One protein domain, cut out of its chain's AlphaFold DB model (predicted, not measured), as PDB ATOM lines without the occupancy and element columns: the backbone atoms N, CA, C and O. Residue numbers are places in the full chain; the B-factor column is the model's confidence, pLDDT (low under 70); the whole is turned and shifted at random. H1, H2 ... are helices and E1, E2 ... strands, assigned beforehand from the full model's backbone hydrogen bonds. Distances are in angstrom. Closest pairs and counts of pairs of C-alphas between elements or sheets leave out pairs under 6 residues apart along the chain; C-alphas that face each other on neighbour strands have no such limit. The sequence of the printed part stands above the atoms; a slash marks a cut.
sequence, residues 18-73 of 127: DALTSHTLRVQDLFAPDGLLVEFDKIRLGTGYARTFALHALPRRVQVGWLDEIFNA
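This is residues 18 to 73 of the 127 residues of an uncharacterized protein of Moorella mulderi (UniProt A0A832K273). With little regular structure, this is a small antiparallel sheet, E1 - E2 - E3, with two free arms sticking out: residues 18 to 32, holding H1 and H2, and residues 54 to 73, holding H3. The printed part has 56 residues, 21 of them in named elements, ordered H1, H2, E1, E2, E3, H3: mixed, helices and strands. It is extended, radius of gyration of the C-alphas 18.9 A, spanning 49 by 33 by 18 A.

E1 is residues 36 to 38, 6.6 A long; E2, 43 to 45, 6.5 A; E3, 48 to 50, 6.7 A. H1 is residues 18 to 21, 5.3 A, from C-alpha 18 at (-52.242, -35.961, -26.297); H2, 27 to 30, 5.5 A; H3, 68 to 71, 5.0 A, to C-alpha 71 at (-24.437, -19.844, 1.380).

The strands form a meander, each the antiparallel neighbour of the one before. Within hydrogen-bond range are N 37 and O 44, 2.9 A, in hairpin E1 and E2, and N 43 and O 50, 2.8 A, in hairpin E2 and E3. The helices are not on the sheet and touch no helix; each, too short for an O i to N i+4 pair, has its one O i to N i+3 pair within range.

The farthest C-alphas, Val 27 and Arg 61, are 50.0 A apart. The printed part has no cut; link E3 to H3 is long, 17 residues. Residues 18 to 23 have pLDDT under 70.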
ATOM      1  N   ASP A  18     -53.274 -36.531 -27.170       59.47
ATOM      2  CA  ASP A  18     -52.242 -35.961 -26.297       59.47
ATOM      3  C   ASP A  18     -51.402 -37.044 -25.602       59.47
ATOM      4  O   ASP A  18     -50.183 -36.925 -25.512       59.47
ATOM      5  N   ALA A  19     -52.012 -38.163 -25.193       63.97
ATOM      6  CA  ALA A  19     -51.290 -39.241 -24.511       63.97
ATOM      7  C   ALA A  19     -50.220 -39.897 -25.408       63.97
ATOM      8  O   ALA A  19     -49.114 -40.177 -24.945       63.97
ATOM      9  N   LEU A  20     -50.525 -40.091 -26.699       63.53
ATOM     10  CA  LEU A  20     -49.635 -40.751 -27.667       63.53
ATOM     11  C   LEU A  20     -48.576 -39.816 -28.265       63.53
ATOM     12  O   LEU A  20     -47.529 -40.287 -28.699       63.53
ATOM     13  N   THR A  21     -48.830 -38.506 -28.301       68.44
ATOM     14  CA  THR A  21     -47.904 -37.511 -28.873       68.44
ATOM     15  C   THR A  21     -47.117 -36.721 -27.826       68.44
ATOM     16  O   THR A  21     -46.222 -35.961 -28.191       68.44
ATOM     17  N   SER A  22     -47.392 -36.936 -26.534       66.44
ATOM     18  CA  SER A  22     -46.737 -36.259 -25.401       66.44
ATOM     19  C   SER A  22     -45.205 -36.332 -25.409       66.44
ATOM     20  O   SER A  22     -44.555 -35.404 -24.943       66.44
ATOM     21  N   HIS A  23     -44.632 -37.411 -25.949       69.44
ATOM     22  CA  HIS A  23     -43.184 -37.661 -25.962       69.44
ATOM     23  C   HIS A  23     -42.547 -37.542 -27.356       69.44
ATOM     24  O   HIS A  23     -41.387 -37.910 -27.540       69.44
ATOM     25  N   THR A  24     -43.280 -37.043 -28.354       83.19
ATOM     26  CA  THR A  24     -42.730 -36.849 -29.699       83.19
ATOM     27  C   THR A  24     -42.020 -35.503 -29.786       83.19
ATOM     28  O   THR A  24     -42.631 -34.466 -29.528       83.19
ATOM     29  N   LEU A  25     -40.749 -35.520 -30.203       78.69
ATOM     30  CA  LEU A  25     -39.957 -34.311 -30.445       78.69
ATOM     31  C   LEU A  25     -40.649 -33.418 -31.477       78.69
ATOM     32  O   LEU A  25     -40.935 -33.844 -32.601       78.69
ATOM     33  N   ARG A  26     -40.912 -32.170 -31.101       81.94
ATOM     34  CA  ARG A  26     -41.464 -31.153 -31.994       81.94
ATOM     35  C   ARG A  26     -40.322 -30.351 -32.606       81.94
ATOM     36  O   ARG A  26     -39.242 -30.236 -32.043       81.94
ATOM     37  N   VAL A  27     -40.578 -29.733 -33.757       80.88
ATOM     38  CA  VAL A  27     -39.583 -28.893 -34.453       80.88
ATOM     39  C   VAL A  27     -39.058 -27.761 -33.558       80.88
ATOM     40  O   VAL A  27     -37.887 -27.417 -33.629       80.88
ATOM     41  N   GLN A  28     -39.901 -27.223 -32.676       80.06
ATOM     42  CA  GLN A  28     -39.517 -26.214 -31.683       80.06
ATOM     43  C   GLN A  28     -38.473 -26.712 -30.664       80.06
ATOM     44  O   GLN A  28     -37.694 -25.906 -30.174       80.06
ATOM     45  N   ASP A  29     -38.419 -28.019 -30.388       77.56
ATOM     46  CA  ASP A  29     -37.481 -28.606 -29.423       77.56
ATOM     47  C   ASP A  29     -36.072 -28.770 -30.030       77.56
ATOM     48  O   ASP A  29     -35.107 -29.022 -29.312       77.56
ATOM     49  N   LEU A  30     -35.938 -28.615 -31.357       79.56
ATOM     50  CA  LEU A  30     -34.658 -28.663 -32.073       79.56
ATOM     51  C   LEU A  30     -33.870 -27.350 -31.975       79.56
ATOM     52  O   LEU A  30     -32.678 -27.331 -32.284       79.56
ATOM     53  N   PHE A  31     -34.521 -26.255 -31.578       80.12
ATOM     54  CA  PHE A  31     -33.899 -24.942 -31.493       80.12
ATOM     55  C   PHE A  31     -33.629 -24.582 -30.034       80.12
ATOM     56  O   PHE A  31     -34.551 -24.409 -29.239       80.12
ATOM     57  N   ALA A  32     -32.351 -24.424 -29.688       79.69
ATOM     58  CA  ALA A  32     -31.979 -23.761 -28.448       79.69
ATOM     59  C   ALA A  32     -32.132 -22.239 -28.629       79.69
ATOM     60  O   ALA A  32     -31.752 -21.717 -29.679       79.69
ATOM     61  N   PRO A  33     -32.674 -21.509 -27.640       81.94
ATOM     62  CA  PRO A  33     -32.698 -20.054 -27.696       81.94
ATOM     63  C   PRO A  33     -31.266 -19.501 -27.672       81.94
ATOM     64  O   PRO A  33     -30.418 -20.033 -26.961       81.94
ATOM     65  N   ASP A  34     -31.014 -18.388 -28.367       80.00
ATOM     66  CA  ASP A  34     -29.674 -17.776 -28.509       80.00
ATOM     67  C   ASP A  34     -28.967 -17.473 -27.172       80.00
ATOM     68  O   ASP A  34     -27.742 -17.363 -27.092       80.00
ATOM     69  N   GLY A  35     -29.745 -17.319 -26.098       82.75
ATOM     70  CA  GLY A  35     -29.238 -17.085 -24.750       82.75
ATOM     71  C   GLY A  35     -28.776 -18.340 -24.007       82.75
ATOM     72  O   GLY A  35     -28.121 -18.189 -22.980       82.75
ATOM     73  N   LEU A  36     -29.106 -19.547 -24.474       88.25
ATOM     74  CA  LEU A  36     -28.788 -20.805 -23.800       88.25
ATOM     75  C   LEU A  36     -27.591 -21.478 -24.470       88.25
ATOM     76  O   LEU A  36     -27.671 -21.926 -25.610       88.25
ATOM     77  N   LEU A  37     -26.492 -21.601 -23.731       87.88
ATOM     78  CA  LEU A  37     -25.314 -22.340 -24.174       87.88
ATOM     79  C   LEU A  37     -24.986 -23.406 -23.132       87.88
ATOM     80  O   LEU A  37     -24.717 -23.090 -21.975       87.88
ATOM     81  N   VAL A  38     -25.028 -24.672 -23.541       88.31
ATOM     82  CA  VAL A  38     -24.702 -25.817 -22.686       88.31
ATOM     83  C   VAL A  38     -23.278 -26.259 -23.002       88.31
ATOM     84  O   VAL A  38     -23.011 -26.785 -24.079       88.31
ATOM     85  N   GLU A  39     -22.357 -26.020 -22.073       88.69
ATOM     86  CA  GLU A  39     -21.005 -26.578 -22.108       88.69
ATOM     87  C   GLU A  39     -20.935 -27.819 -21.212       88.69
ATOM     88  O   GLU A  39     -21.836 -28.093 -20.422       88.69
ATOM     89  N   PHE A  40     -19.831 -28.562 -21.301       87.31
ATOM     90  CA  PHE A  40     -19.626 -29.765 -20.492       87.31
ATOM     91  C   PHE A  40     -19.685 -29.503 -18.974       87.31
ATOM     92  O   PHE A  40     -20.160 -30.344 -18.221       87.31
ATOM     93  N   ASP A  41     -19.210 -28.339 -18.528       89.69
ATOM     94  CA  ASP A  41     -19.022 -28.021 -17.105       89.69
ATOM     95  C   ASP A  41     -19.868 -26.825 -16.624       89.69
ATOM     96  O   ASP A  41     -19.908 -26.499 -15.437       89.69
ATOM     97  N   LYS A  42     -20.550 -26.122 -17.530       90.75
ATOM     98  CA  LYS A  42     -21.364 -24.953 -17.180       90.75
ATOM     99  C   LYS A  42     -22.466 -24.719 -18.195       90.75
ATOM    100  O   LYS A  42     -22.338 -25.044 -19.371       90.75
ATOM    101  N   ILE A  43     -23.529 -24.083 -17.732       91.88
ATOM    102  CA  ILE A  43     -24.638 -23.632 -18.559       91.88
ATOM    103  C   ILE A  43     -24.623 -22.107 -18.531       91.88
ATOM    104  O   ILE A  43     -24.645 -21.501 -17.461       91.88
ATOM    105  N   ARG A  44     -24.568 -21.470 -19.700       90.69
ATOM    106  CA  ARG A  44     -24.745 -20.024 -19.839       90.69
ATOM    107  C   ARG A  44     -26.209 -19.735 -20.145       90.69
ATOM    108  O   ARG A  44     -26.741 -20.270 -21.114       90.69
ATOM    109  N   LEU A  45     -26.825 -18.870 -19.346       89.19
ATOM    110  CA  LEU A  45     -28.148 -18.302 -19.598       89.19
ATOM    111  C   LEU A  45     -28.015 -16.782 -19.715       89.19
ATOM    112  O   LEU A  45     -27.900 -16.074 -18.716       89.19
ATOM    113  N   GLY A  46     -27.999 -16.273 -20.945       87.88
ATOM    114  CA  GLY A  46     -27.762 -14.861 -21.232       87.88
ATOM    115  C   GLY A  46     -26.389 -14.418 -20.726       87.88
ATOM    116  O   GLY A  46     -25.362 -14.825 -21.271       87.88
ATOM    117  N   THR A  47     -26.381 -13.585 -19.684       86.94
ATOM    118  CA  THR A  47     -25.177 -13.114 -18.979       86.94
ATOM    119  C   THR A  47     -24.830 -13.944 -17.739       86.94
ATOM    120  O   THR A  47     -23.726 -13.811 -17.215       86.94
ATOM    121  N   GLY A  48     -25.752 -14.783 -17.264       88.44
ATOM    122  CA  GLY A  48     -25.568 -15.630 -16.093       88.44
ATOM    123  C   GLY A  48     -24.879 -16.950 -16.430       88.44
ATOM    124  O   GLY A  48     -25.009 -17.484 -17.536       88.44
ATOM    125  N   TYR A  49     -24.173 -17.495 -15.442       90.31
ATOM    126  CA  TYR A  49     -23.560 -18.818 -15.507       90.31
ATOM    127  C   TYR A  49     -24.113 -19.682 -14.380       90.31
ATOM    128  O   TYR A  49     -24.168 -19.251 -13.233       90.31
ATOM    129  N   ALA A  50     -24.485 -20.911 -14.713       91.06
ATOM    130  CA  ALA A  50     -24.904 -21.929 -13.767       91.06
ATOM    131  C   ALA A  50     -23.970 -23.137 -13.864       91.06
ATOM    132  O   ALA A  50     -23.516 -23.508 -14.950       91.06
ATOM    133  N   ARG A  51     -23.695 -23.765 -12.721       90.69
ATOM    134  CA  ARG A  51     -22.948 -25.019 -12.629       90.69
ATOM    135  C   ARG A  51     -23.616 -25.912 -11.594       90.69
ATOM    136  O   ARG A  51     -24.022 -25.438 -10.538       90.69
ATOM    137  N   THR A  52     -23.695 -27.202 -11.901       90.88
ATOM    138  CA  THR A  52     -24.291 -28.205 -11.018       90.88
ATOM    139  C   THR A  52     -23.204 -29.138 -10.514       90.88
ATOM    140  O   THR A  52     -22.450 -29.697 -11.307       90.88
ATOM    141  N   PHE A  53     -23.148 -29.332  -9.199       88.25
ATOM    142  CA  PHE A  53     -22.249 -30.289  -8.565       88.25
ATOM    143  C   PHE A  53     -23.058 -31.443  -7.979       88.25
ATOM    144  O   PHE A  53     -24.037 -31.220  -7.270       88.25
ATOM    145  N   ALA A  54     -22.636 -32.676  -8.257       88.44
ATOM    146  CA  ALA A  54     -23.190 -33.870  -7.635       88.44
ATOM    147  C   ALA A  54     -22.215 -34.376  -6.567       88.44
ATOM    148  O   ALA A  54     -21.084 -34.754  -6.873       88.44
ATOM    149  N   LEU A  55     -22.654 -34.370  -5.308       85.69
ATOM    150  CA  LEU A  55     -21.871 -34.838  -4.168       85.69
ATOM    151  C   LEU A  55     -22.463 -36.152  -3.657       85.69
ATOM    152  O   LEU A  55     -23.657 -36.232  -3.387       85.69
ATOM    153  N   HIS A  56     -21.625 -37.180  -3.518       79.88
ATOM    154  CA  HIS A  56     -22.049 -38.496  -3.021       79.88
ATOM    155  C   HIS A  56     -21.787 -38.684  -1.517       79.88
ATOM    156  O   HIS A  56     -22.440 -39.492  -0.865       79.88
ATOM    157  N   ALA A  57     -20.822 -37.961  -0.947       71.12
ATOM    158  CA  ALA A  57     -20.441 -38.109   0.452       71.12
ATOM    159  C   ALA A  57     -20.771 -36.832   1.228       71.12
ATOM    160  O   ALA A  57     -20.166 -35.787   1.004       71.12
ATOM    161  N   LEU A  58     -21.731 -36.943   2.144       73.56
ATOM    162  CA  LEU A  58     -21.984 -35.939   3.174       73.56
ATOM    163  C   LEU A  58     -21.054 -36.184   4.376       73.56
ATOM    164  O   LEU A  58     -20.604 -37.318   4.589       73.56
ATOM    165  N   PRO A  59     -20.733 -35.141   5.157       75.69
ATOM    166  CA  PRO A  59     -19.886 -35.286   6.333       75.69
ATOM    167  C   PRO A  59     -20.505 -36.246   7.361       75.69
ATOM    168  O   PRO A  59     -21.720 -36.291   7.540       75.69
ATOM    169  N   ARG A  60     -19.651 -37.001   8.071       72.56
ATOM    170  CA  ARG A  60     -20.072 -37.988   9.092       72.56
ATOM    171  C   ARG A  60     -20.826 -37.361  10.266       72.56
ATOM    172  O   ARG A  60     -21.636 -38.020  10.902       72.56
ATOM    173  N   ARG A  61     -20.531 -36.095  10.564       75.12
ATOM    174  CA  ARG A  61     -21.210 -35.295  11.582       75.12
ATOM    175  C   ARG A  61     -21.704 -34.016  10.933       75.12
ATOM    176  O   ARG A  61     -20.933 -33.316  10.283       75.12
ATOM    177  N   VAL A  62     -22.982 -33.730  11.130       82.25
ATOM    178  CA  VAL A  62     -23.643 -32.530  10.631       82.25
ATOM    179  C   VAL A  62     -24.062 -31.709  11.842       82.25
ATOM    180  O   VAL A  62     -24.789 -32.202  12.699       82.25
ATOM    181  N   GLN A  63     -23.586 -30.471  11.923       83.06
ATOM    182  CA  GLN A  63     -24.052 -29.497  12.908       83.06
ATOM    183  C   GLN A  63     -24.959 -28.471  12.231       83.06
ATOM    184  O   GLN A  63     -24.912 -28.297  11.013       83.06
ATOM    185  N   VAL A  64     -25.782 -27.774  13.008       86.62
ATOM    186  CA  VAL A  64     -26.573 -26.657  12.474       86.62
ATOM    187  C   VAL A  64     -25.619 -25.603  11.901       86.62
ATOM    188  O   VAL A  64     -24.619 -25.274  12.535       86.62
ATOM    189  N   GLY A  65     -25.905 -25.121  10.689       85.75
ATOM    190  CA  GLY A  65     -25.085 -24.118   9.998       85.75
ATOM    191  C   GLY A  65     -23.869 -24.665   9.241       85.75
ATOM    192  O   GLY A  65     -23.051 -23.898   8.748       85.75
ATOM    193  N   TRP A  66     -23.721 -25.987   9.095       85.25
ATOM    194  CA  TRP A  66     -22.577 -26.574   8.373       85.25
ATOM    195  C   TRP A  66     -22.460 -26.163   6.889       85.25
ATOM    196  O   TRP A  66     -21.392 -26.321   6.305       85.25
ATOM    197  N   LEU A  67     -23.535 -25.654   6.276       86.25
ATOM    198  CA  LEU A  67     -23.545 -25.133   4.901       86.25
ATOM    199  C   LEU A  67     -23.416 -23.606   4.828       86.25
ATOM    200  O   LEU A  67     -23.383 -23.059   3.725       86.25
ATOM    201  N   ASP A  68     -23.344 -22.909   5.962       88.19
ATOM    202  CA  ASP A  68     -23.409 -21.445   5.994       88.19
ATOM    203  C   ASP A  68     -22.232 -20.808   5.256       88.19
ATOM    204  O   ASP A  68     -22.407 -19.790   4.596       88.19
ATOM    205  N   GLU A  69     -21.047 -21.417   5.295       84.88
ATOM    206  CA  GLU A  69     -19.881 -20.942   4.539       84.88
ATOM    207  C   GLU A  69     -20.144 -20.910   3.028       84.88
ATOM    208  O   GLU A  69     -19.711 -19.990   2.339       84.88
ATOM    209  N   ILE A  70     -20.898 -21.890   2.519       85.44
ATOM    210  CA  ILE A  70     -21.251 -21.978   1.102       85.44
ATOM    211  C   ILE A  70     -22.318 -20.933   0.776       85.44
ATOM    212  O   ILE A  70     -22.155 -20.176  -0.176       85.44
ATOM    213  N   PHE A  71     -23.374 -20.833   1.590       86.00
ATOM    214  CA  PHE A  71     -24.437 -19.844   1.380       86.00
ATOM    215  C   PHE A  71     -23.947 -18.394   1.506       86.00
ATOM    216  O   PHE A  71     -24.447 -17.515   0.807       86.00
ATOM    217  N   ASN A  72     -22.941 -18.146   2.346       87.19
ATOM    218  CA  ASN A  72     -22.377 -16.818   2.581       87.19
ATOM    219  C   ASN A  72     -21.203 -16.469   1.654       87.19
ATOM    220  O   ASN A  72     -20.633 -15.388   1.797       87.19
ATOM    221  N   ALA A  73     -20.847 -17.331   0.694       84.19
ATOM    222  CA  ALA A  73     -19.742 -17.076  -0.234       84.19
ATOM    223  C   ALA A  73     -19.935 -15.794  -1.075       84.19
ATOM    224  O   ALA A  73     -18.954 -15.203  -1.527       84.19
TER     225      ALA A  73